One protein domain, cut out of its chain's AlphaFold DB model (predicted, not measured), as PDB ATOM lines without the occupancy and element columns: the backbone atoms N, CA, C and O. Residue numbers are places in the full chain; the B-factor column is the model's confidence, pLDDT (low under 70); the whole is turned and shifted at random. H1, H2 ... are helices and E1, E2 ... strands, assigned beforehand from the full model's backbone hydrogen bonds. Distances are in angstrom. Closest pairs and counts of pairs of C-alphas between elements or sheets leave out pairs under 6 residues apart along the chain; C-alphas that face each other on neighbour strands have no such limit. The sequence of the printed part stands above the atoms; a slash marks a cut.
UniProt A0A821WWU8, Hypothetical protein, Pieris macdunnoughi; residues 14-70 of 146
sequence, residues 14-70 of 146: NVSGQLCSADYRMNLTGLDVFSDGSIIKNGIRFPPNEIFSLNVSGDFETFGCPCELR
ATOM      1  N   ASN A  14     106.116 180.508 119.373       46.44
ATOM      2  CA  ASN A  14     107.172 179.515 119.351       46.44
ATOM      3  C   ASN A  14     107.469 179.193 120.815       46.44
ATOM      4  O   ASN A  14     108.223 179.908 121.475       46.44
ATOM      5  N   VAL A  15     106.824 178.152 121.342       53.62
ATOM      6  CA  VAL A  15     107.322 177.470 122.532       53.62
ATOM      7  C   VAL A  15     108.720 177.001 122.154       53.62
ATOM      8  O   VAL A  15     108.889 176.140 121.293       53.62
ATOM      9  N   SER A  16     109.723 177.664 122.727       57.97
ATOM     10  CA  SER A  16     111.101 177.193 122.697       57.97
ATOM     11  C   SER A  16     111.074 175.731 123.134       57.97
ATOM     12  O   SER A  16     110.580 175.444 124.222       57.97
ATOM     13  N   GLY A  17     111.540 174.812 122.282       65.94
ATOM     14  CA  GLY A  17     111.506 173.356 122.497       65.94
ATOM     15  C   GLY A  17     112.408 172.858 123.633       65.94
ATOM     16  O   GLY A  17     112.895 171.734 123.592       65.94
ATOM     17  N   GLN A  18     112.682 173.711 124.615       79.25
ATOM     18  CA  GLN A  18     113.444 173.423 125.810       79.25
ATOM     19  C   GLN A  18     112.477 173.041 126.933       79.25
ATOM     20  O   GLN A  18     111.667 173.861 127.357       79.25
ATOM     21  N   LEU A  19     112.589 171.804 127.419       87.81
ATOM     22  CA  LEU A  19     111.726 171.279 128.483       87.81
ATOM     23  C   LEU A  19     112.162 171.745 129.883       87.81
ATOM     24  O   LEU A  19     111.325 171.968 130.748       87.81
ATOM     25  N   CYS A  20     113.461 171.963 130.095       88.25
ATOM     26  CA  CYS A  20     114.020 172.441 131.363       88.25
ATOM     27  C   CYS A  20     115.199 173.391 131.142       88.25
ATOM     28  O   CYS A  20     115.851 173.366 130.095       88.25
ATOM     29  N   SER A  21     115.501 174.224 132.146       87.44
ATOM     30  CA  SER A  21     116.627 175.172 132.118       87.44
ATOM     31  C   SER A  21     117.966 174.489 131.801       87.44
ATOM     32  O   SER A  21     118.163 173.308 132.085       87.44
ATOM     33  N   ALA A  22     118.917 175.250 131.249       86.50
ATOM     34  CA  ALA A  22     120.260 174.760 130.930       86.50
ATOM     35  C   ALA A  22     121.001 174.193 132.155       86.50
ATOM     36  O   ALA A  22     121.839 173.307 132.014       86.50
ATOM     37  N   ASP A  23     120.624 174.660 133.341       84.44
ATOM     38  CA  ASP A  23     121.124 174.219 134.638       84.44
ATOM     39  C   ASP A  23     120.618 172.845 135.088       84.44
ATOM     40  O   ASP A  23     121.257 172.194 135.916       84.44
ATOM     41  N   TYR A  24     119.470 172.414 134.559       87.00
ATOM     42  CA  TYR A  24     118.759 171.201 134.975       87.00
ATOM     43  C   TYR A  24     118.628 170.167 133.855       87.00
ATOM     44  O   TYR A  24     117.974 169.141 134.036       87.00
ATOM     45  N   ARG A  25     119.277 170.403 132.711       90.12
ATOM     46  CA  ARG A  25     119.332 169.450 131.600       90.12
ATOM     47  C   ARG A  25     120.558 168.547 131.701       90.12
ATOM     48  O   ARG A  25     121.629 168.953 132.143       90.12
ATOM     49  N   MET A  26     120.415 167.328 131.208       91.31
ATOM     50  CA  MET A  26     121.482 166.343 131.091       91.31
ATOM     51  C   MET A  26     121.740 166.063 129.612       91.31
ATOM     52  O   MET A  26     120.802 165.768 128.879       91.31
ATOM     53  N   ASN A  27     122.995 166.147 129.167       93.00
ATOM     54  CA  ASN A  27     123.360 165.803 127.789       93.00
ATOM     55  C   ASN A  27     123.255 164.276 127.590       93.00
ATOM     56  O   ASN A  27     123.834 163.512 128.367       93.00
ATOM     57  N   LEU A  28     122.510 163.844 126.574       94.81
ATOM     58  CA  LEU A  28     122.245 162.457 126.177       94.81
ATOM     59  C   LEU A  28     122.811 162.125 124.781       94.81
ATOM     60  O   LEU A  28     122.562 161.046 124.251       94.81
ATOM     61  N   THR A  29     123.551 163.053 124.176       95.31
ATOM     62  CA  THR A  29     124.112 162.934 122.825       95.31
ATOM     63  C   THR A  29     125.005 161.699 122.711       95.31
ATOM     64  O   THR A  29     125.850 161.450 123.571       95.31
ATOM     65  N   GLY A  30     124.824 160.933 121.632       94.44
ATOM     66  CA  GLY A  30     125.628 159.745 121.333       94.44
ATOM     67  C   GLY A  30     125.309 158.506 122.175       94.44
ATOM     68  O   GLY A  30     126.029 157.518 122.064       94.44
ATOM     69  N   LEU A  31     124.265 158.539 123.011       96.38
ATOM     70  CA  LEU A  31     123.794 157.364 123.744       96.38
ATOM     71  C   LEU A  31     122.826 156.513 122.922       96.38
ATOM     72  O   LEU A  31     122.144 157.008 122.024       96.38
ATOM     73  N   ASP A  32     122.742 155.235 123.286       96.81
ATOM     74  CA  ASP A  32     121.838 154.284 122.651       96.81
ATOM     75  C   ASP A  32     120.370 154.648 122.912       96.81
ATOM     76  O   ASP A  32     119.943 154.880 124.049       96.81
ATOM     77  N   VAL A  33     119.590 154.642 121.831       96.50
ATOM     78  CA  VAL A  33     118.139 154.817 121.859       96.50
ATOM     79  C   VAL A  33     117.488 153.438 121.819       96.50
ATOM     80  O   VAL A  33     117.751 152.635 120.922       96.50
ATOM     81  N   PHE A  34     116.627 153.155 122.791       97.00
ATOM     82  CA  PHE A  34     115.892 151.897 122.864       97.00
ATOM     83  C   PHE A  34     114.757 151.854 121.831       97.00
ATOM     84  O   PHE A  34     114.343 152.870 121.278       97.00
ATOM     85  N   SER A  35     114.203 150.664 121.587       97.06
ATOM     86  CA  SER A  35     113.127 150.465 120.604       97.06
ATOM     87  C   SER A  35     111.854 151.268 120.890       97.06
ATOM     88  O   SER A  35     111.072 151.517 119.980       97.06
ATOM     89  N   ASP A  36     111.630 151.654 122.145       96.31
ATOM     90  CA  ASP A  36     110.518 152.514 122.562       96.31
ATOM     91  C   ASP A  36     110.857 154.015 122.531       96.31
ATOM     92  O   ASP A  36     110.075 154.836 123.005       96.31
ATOM     93  N   GLY A  37     112.023 154.376 121.987       95.00
ATOM     94  CA  GLY A  37     112.504 155.749 121.862       95.00
ATOM     95  C   GLY A  37     113.096 156.336 123.144       95.00
ATOM     96  O   GLY A  37     113.488 157.500 123.142       95.00
ATOM     97  N   SER A  38     113.156 155.573 124.238       97.31
ATOM     98  CA  SER A  38     113.779 156.045 125.475       97.31
ATOM     99  C   SER A  38     115.308 155.995 125.414       97.31
ATOM    100  O   SER A  38     115.890 155.250 124.626       97.31
ATOM    101  N   ILE A  39     115.962 156.761 126.289       97.75
ATOM    102  CA  ILE A  39     117.420 156.749 126.494       97.75
ATOM    103  C   ILE A  39     117.699 156.512 127.980       97.75
ATOM    104  O   ILE A  39     116.966 157.013 128.834       97.75
ATOM    105  N   ILE A  40     118.750 155.757 128.315       95.00
ATOM    106  CA  ILE A  40     119.158 155.529 129.710       95.00
ATOM    107  C   ILE A  40     120.508 156.189 129.983       95.00
ATOM    108  O   ILE A  40     121.493 155.910 129.304       95.00
ATOM    109  N   LYS A  41     120.569 157.018 131.029       91.12
ATOM    110  CA  LYS A  41     121.815 157.592 131.556       91.12
ATOM    111  C   LYS A  41     121.745 157.675 133.076       91.12
ATOM    112  O   LYS A  41     120.718 158.058 133.623       91.12
ATOM    113  N   ASN A  42     122.828 157.305 133.761       86.06
ATOM    114  CA  ASN A  42     122.941 157.354 135.227       86.06
ATOM    115  C   ASN A  42     121.763 156.678 135.968       86.06
ATOM    116  O   ASN A  42     121.266 157.202 136.958       86.06
ATOM    117  N   GLY A  43     121.272 155.538 135.463       87.44
ATOM    118  CA  GLY A  43     120.146 154.807 136.070       87.44
ATOM    119  C   GLY A  43     118.765 155.462 135.892       87.44
ATOM    120  O   GLY A  43     117.775 154.974 136.446       87.44
ATOM    121  N   ILE A  44     118.677 156.543 135.113       90.81
ATOM    122  CA  ILE A  44     117.433 157.230 134.763       90.81
ATOM    123  C   ILE A  44     117.059 156.852 133.337       90.81
ATOM    124  O   ILE A  44     117.892 156.907 132.431       90.81
ATOM    125  N   ARG A  45     115.795 156.474 133.145       94.00
ATOM    126  CA  ARG A  45     115.213 156.189 131.838       94.00
ATOM    127  C   ARG A  45     114.391 157.387 131.392       94.00
ATOM    128  O   ARG A  45     113.342 157.651 131.968       94.00
ATOM    129  N   PHE A  46     114.887 158.093 130.388       95.00
ATOM    130  CA  PHE A  46     114.245 159.261 129.804       95.00
ATOM    131  C   PHE A  46     113.238 158.791 128.755       95.00
ATOM    132  O   PHE A  46     113.659 158.207 127.753       95.00
ATOM    133  N   PRO A  47     111.925 158.966 128.973       95.12
ATOM    134  CA  PRO A  47     110.938 158.659 127.949       95.12
ATOM    135  C   PRO A  47     111.011 159.691 126.805       95.12
ATOM    136  O   PRO A  47     111.510 160.797 127.014       95.12
ATOM    137  N   PRO A  48     110.499 159.371 125.602       94.06
ATOM    138  CA  PRO A  48     110.604 160.248 124.431       94.06
ATOM    139  C   PRO A  48     110.077 161.675 124.641       94.06
ATOM    140  O   PRO A  48     110.591 162.609 124.039       94.06
ATOM    141  N   ASN A  49     109.063 161.852 125.493       91.31
ATOM    142  CA  ASN A  49     108.476 163.158 125.803       91.31
ATOM    143  C   ASN A  49     109.348 164.031 126.718       91.31
ATOM    144  O   ASN A  49     109.082 165.220 126.816       91.31
ATOM    145  N   GLU A  50     110.372 163.459 127.355       92.19
ATOM    146  CA  GLU A  50     111.346 164.170 128.198       92.19
ATOM    147  C   GLU A  50     112.694 164.370 127.494       92.19
ATOM    148  O   GLU A  50     113.680 164.768 128.117       92.19
ATOM    149  N   ILE A  51     112.757 164.062 126.194       94.62
ATOM    150  CA  ILE A  51     113.951 164.184 125.363       94.62
ATOM    151  C   ILE A  51     113.726 165.301 124.348       94.62
ATOM    152  O   ILE A  51     112.714 165.349 123.653       94.62
ATOM    153  N   PHE A  52     114.700 166.194 124.227       94.31
ATOM    154  CA  PHE A  52     114.657 167.313 123.292       94.31
ATOM    155  C   PHE A  52     116.042 167.573 122.709       94.31
ATOM    156  O   PHE A  52     117.059 167.234 123.310       94.31
ATOM    157  N   SER A  53     116.095 168.150 121.509       94.06
ATOM    158  CA  SER A  53     117.356 168.485 120.841       94.06
ATOM    159  C   SER A  53     117.495 169.989 120.692       94.06
ATOM    160  O   SER A  53     116.537 170.675 120.336       94.06
ATOM    161  N   LEU A  54     118.693 170.499 120.950       92.38
ATOM    162  CA  LEU A  54     119.028 171.908 120.800       92.38
ATOM    163  C   LEU A  54     120.263 172.046 119.919       92.38
ATOM    164  O   LEU A  54     121.168 171.220 119.977       92.38
ATOM    165  N   ASN A  55     120.308 173.113 119.125       90.56
ATOM    166  CA  ASN A  55     121.527 173.487 118.421       90.56
ATOM    167  C   ASN A  55     122.463 174.202 119.408       90.56
ATOM    168  O   ASN A  55     122.146 175.293 119.888       90.56
ATOM    169  N   VAL A  56     123.586 173.566 119.726       86.94
ATOM    170  CA  VAL A  56     124.642 174.090 120.587       86.94
ATOM    171  C   VAL A  56     125.871 174.296 119.713       86.94
ATOM    172  O   VAL A  56     126.460 173.349 119.206       86.94
ATOM    173  N   SER A  57     126.247 175.558 119.501       88.62
ATOM    174  CA  SER A  57     127.459 175.926 118.752       88.62
ATOM    175  C   SER A  57     127.544 175.370 117.318       88.62
ATOM    176  O   SER A  57     128.639 175.241 116.779       88.62
ATOM    177  N   GLY A  58     126.404 175.095 116.675       89.00
ATOM    178  CA  GLY A  58     126.322 174.568 115.309       89.00
ATOM    179  C   GLY A  58     125.968 173.082 115.229       89.00
ATOM    180  O   GLY A  58     125.506 172.650 114.174       89.00
ATOM    181  N   ASP A  59     126.088 172.343 116.333       92.00
ATOM    182  CA  ASP A  59     125.785 170.915 116.405       92.00
ATOM    183  C   ASP A  59     124.463 170.661 117.133       92.00
ATOM    184  O   ASP A  59     124.102 171.352 118.087       92.00
ATOM    185  N   PHE A  60     123.706 169.661 116.679       92.50
ATOM    186  CA  PHE A  60     122.502 169.227 117.383       92.50
ATOM    187  C   PHE A  60     122.880 168.283 118.521       92.50
ATOM    188  O   PHE A  60     123.279 167.143 118.292       92.50
ATOM    189  N   GLU A  61     122.706 168.762 119.746       94.38
ATOM    190  CA  GLU A  61     122.884 167.979 120.961       94.38
ATOM    191  C   GLU A  61     121.523 167.540 121.513       94.38
ATOM    192  O   GLU A  61     120.553 168.304 121.523       94.38
ATOM    193  N   THR A  62     121.454 166.299 121.991       95.38
ATOM    194  CA  THR A  62     120.264 165.718 122.622       95.38
ATOM    195  C   THR A  62     120.356 165.867 124.134       95.38
ATOM    196  O   THR A  62     121.391 165.580 124.736       95.38
ATOM    197  N   PHE A  63     119.259 166.278 124.762       94.81
ATOM    198  CA  PHE A  63     119.158 166.519 126.195       94.81
ATOM    199  C   PHE A  63     117.913 165.868 126.795       94.81
ATOM    200  O   PHE A  63     116.939 165.605 126.092       94.81
ATOM    201  N   GLY A  64     117.940 165.659 128.111       93.94
ATOM    202  CA  GLY A  64     116.763 165.310 128.902       93.94
ATOM    203  C   GLY A  64     116.724 166.024 130.251       93.94
ATOM    204  O   GLY A  64     117.736 166.575 130.694       93.94
ATOM    205  N   CYS A  65     115.554 166.015 130.891       91.69
ATOM    206  CA  CYS A  65     115.272 166.733 132.138       91.69
ATOM    207  C   CYS A  65     115.139 165.771 133.327       91.69
ATOM    208  O   CYS A  65     114.040 165.374 133.698       91.69
ATOM    209  N   PRO A  66     116.251 165.353 133.952       90.44
ATOM    210  CA  PRO A  66     116.211 164.361 135.027       90.44
ATOM    211  C   PRO A  66     115.416 164.812 136.264       90.44
ATOM    212  O   PRO A  66     114.844 163.963 136.941       90.44
ATOM    213  N   CYS A  67     115.366 166.120 136.549       87.62
ATOM    214  CA  CYS A  67     114.629 166.677 137.689       87.62
ATOM    215  C   CYS A  67     113.099 166.609 137.529       87.62
ATOM    216  O   CYS A  67     112.398 166.667 138.531       87.62
ATOM    217  N   GLU A  68     112.588 166.453 136.302       88.38
ATOM    218  CA  GLU A  68     111.153 166.243 136.043       88.38
ATOM    219  C   GLU A  68     110.745 164.775 136.256       88.38
ATOM    220  O   GLU A  68     109.570 164.442 136.362       88.38
ATOM    221  N   LEU A  69     111.726 163.867 136.319       89.00
ATOM    222  CA  LEU A  69     111.505 162.429 136.477       89.00
ATOM    223  C   LEU A  69     111.718 161.950 137.915       89.00
ATOM    224  O   LEU A  69     111.147 160.933 138.314       89.00
ATOM    225  N   ARG A  70     112.592 162.620 138.674       87.44
ATOM    226  CA  ARG A  70     112.947 162.294 140.063       87.44
ATOM    227  C   ARG A  70     113.356 163.559 140.805       87.44
ATOM    228  O   ARG A  70     113.895 164.482 140.201       87.44
TER     229      ARG A  70
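What this domain is: This is residues 14 to 70 of the 146 residues of the protein "Hypothetical protein" of Pieris macdunnoughi (UniProt A0A821WWU8). With little regular structure, a long unnamed stretch, residues 14 to 38, leads into two separate hairpins, small E1-E2 and longer E3-E4, then short helix H1. Residues 26 to 27 pair antiparallel with residues 63 to 64 of E4. Of 57 printed residues, 22 are in four named strands and one named helix, mostly strand; each two-stranded sheet is antiparallel. The whole is compact, radius of gyration of the C-alphas 10.9 A, spanning 27 by 22 by 20 A.

Where its parts are: E1 is residues 39 to 41, from C-alpha 39 at (117.420, 156.749, 126.494); E2 is 44 to 46. E3, 51 to 56, is 15.3 A long; E4, 59 to 64, 16.4 A. H1, 66 to 69, ends at (111.505, 162.429, 136.477).

How they stand to each other: In hairpin E1-E2, N 39 and O 46 are 3.1 A apart; in hairpin E3-E4, N 54 and O 61, 2.9 A, both within hydrogen-bond range. The closest C-alphas of E2 and H1, Ile 44 and Pro 66, are 7.2 A apart. H1 is too short for O i to N i+4 pairs.

The domain as a whole: The printed part has no cut; its four links are tight. Residues 14 to 17 have pLDDT under 70.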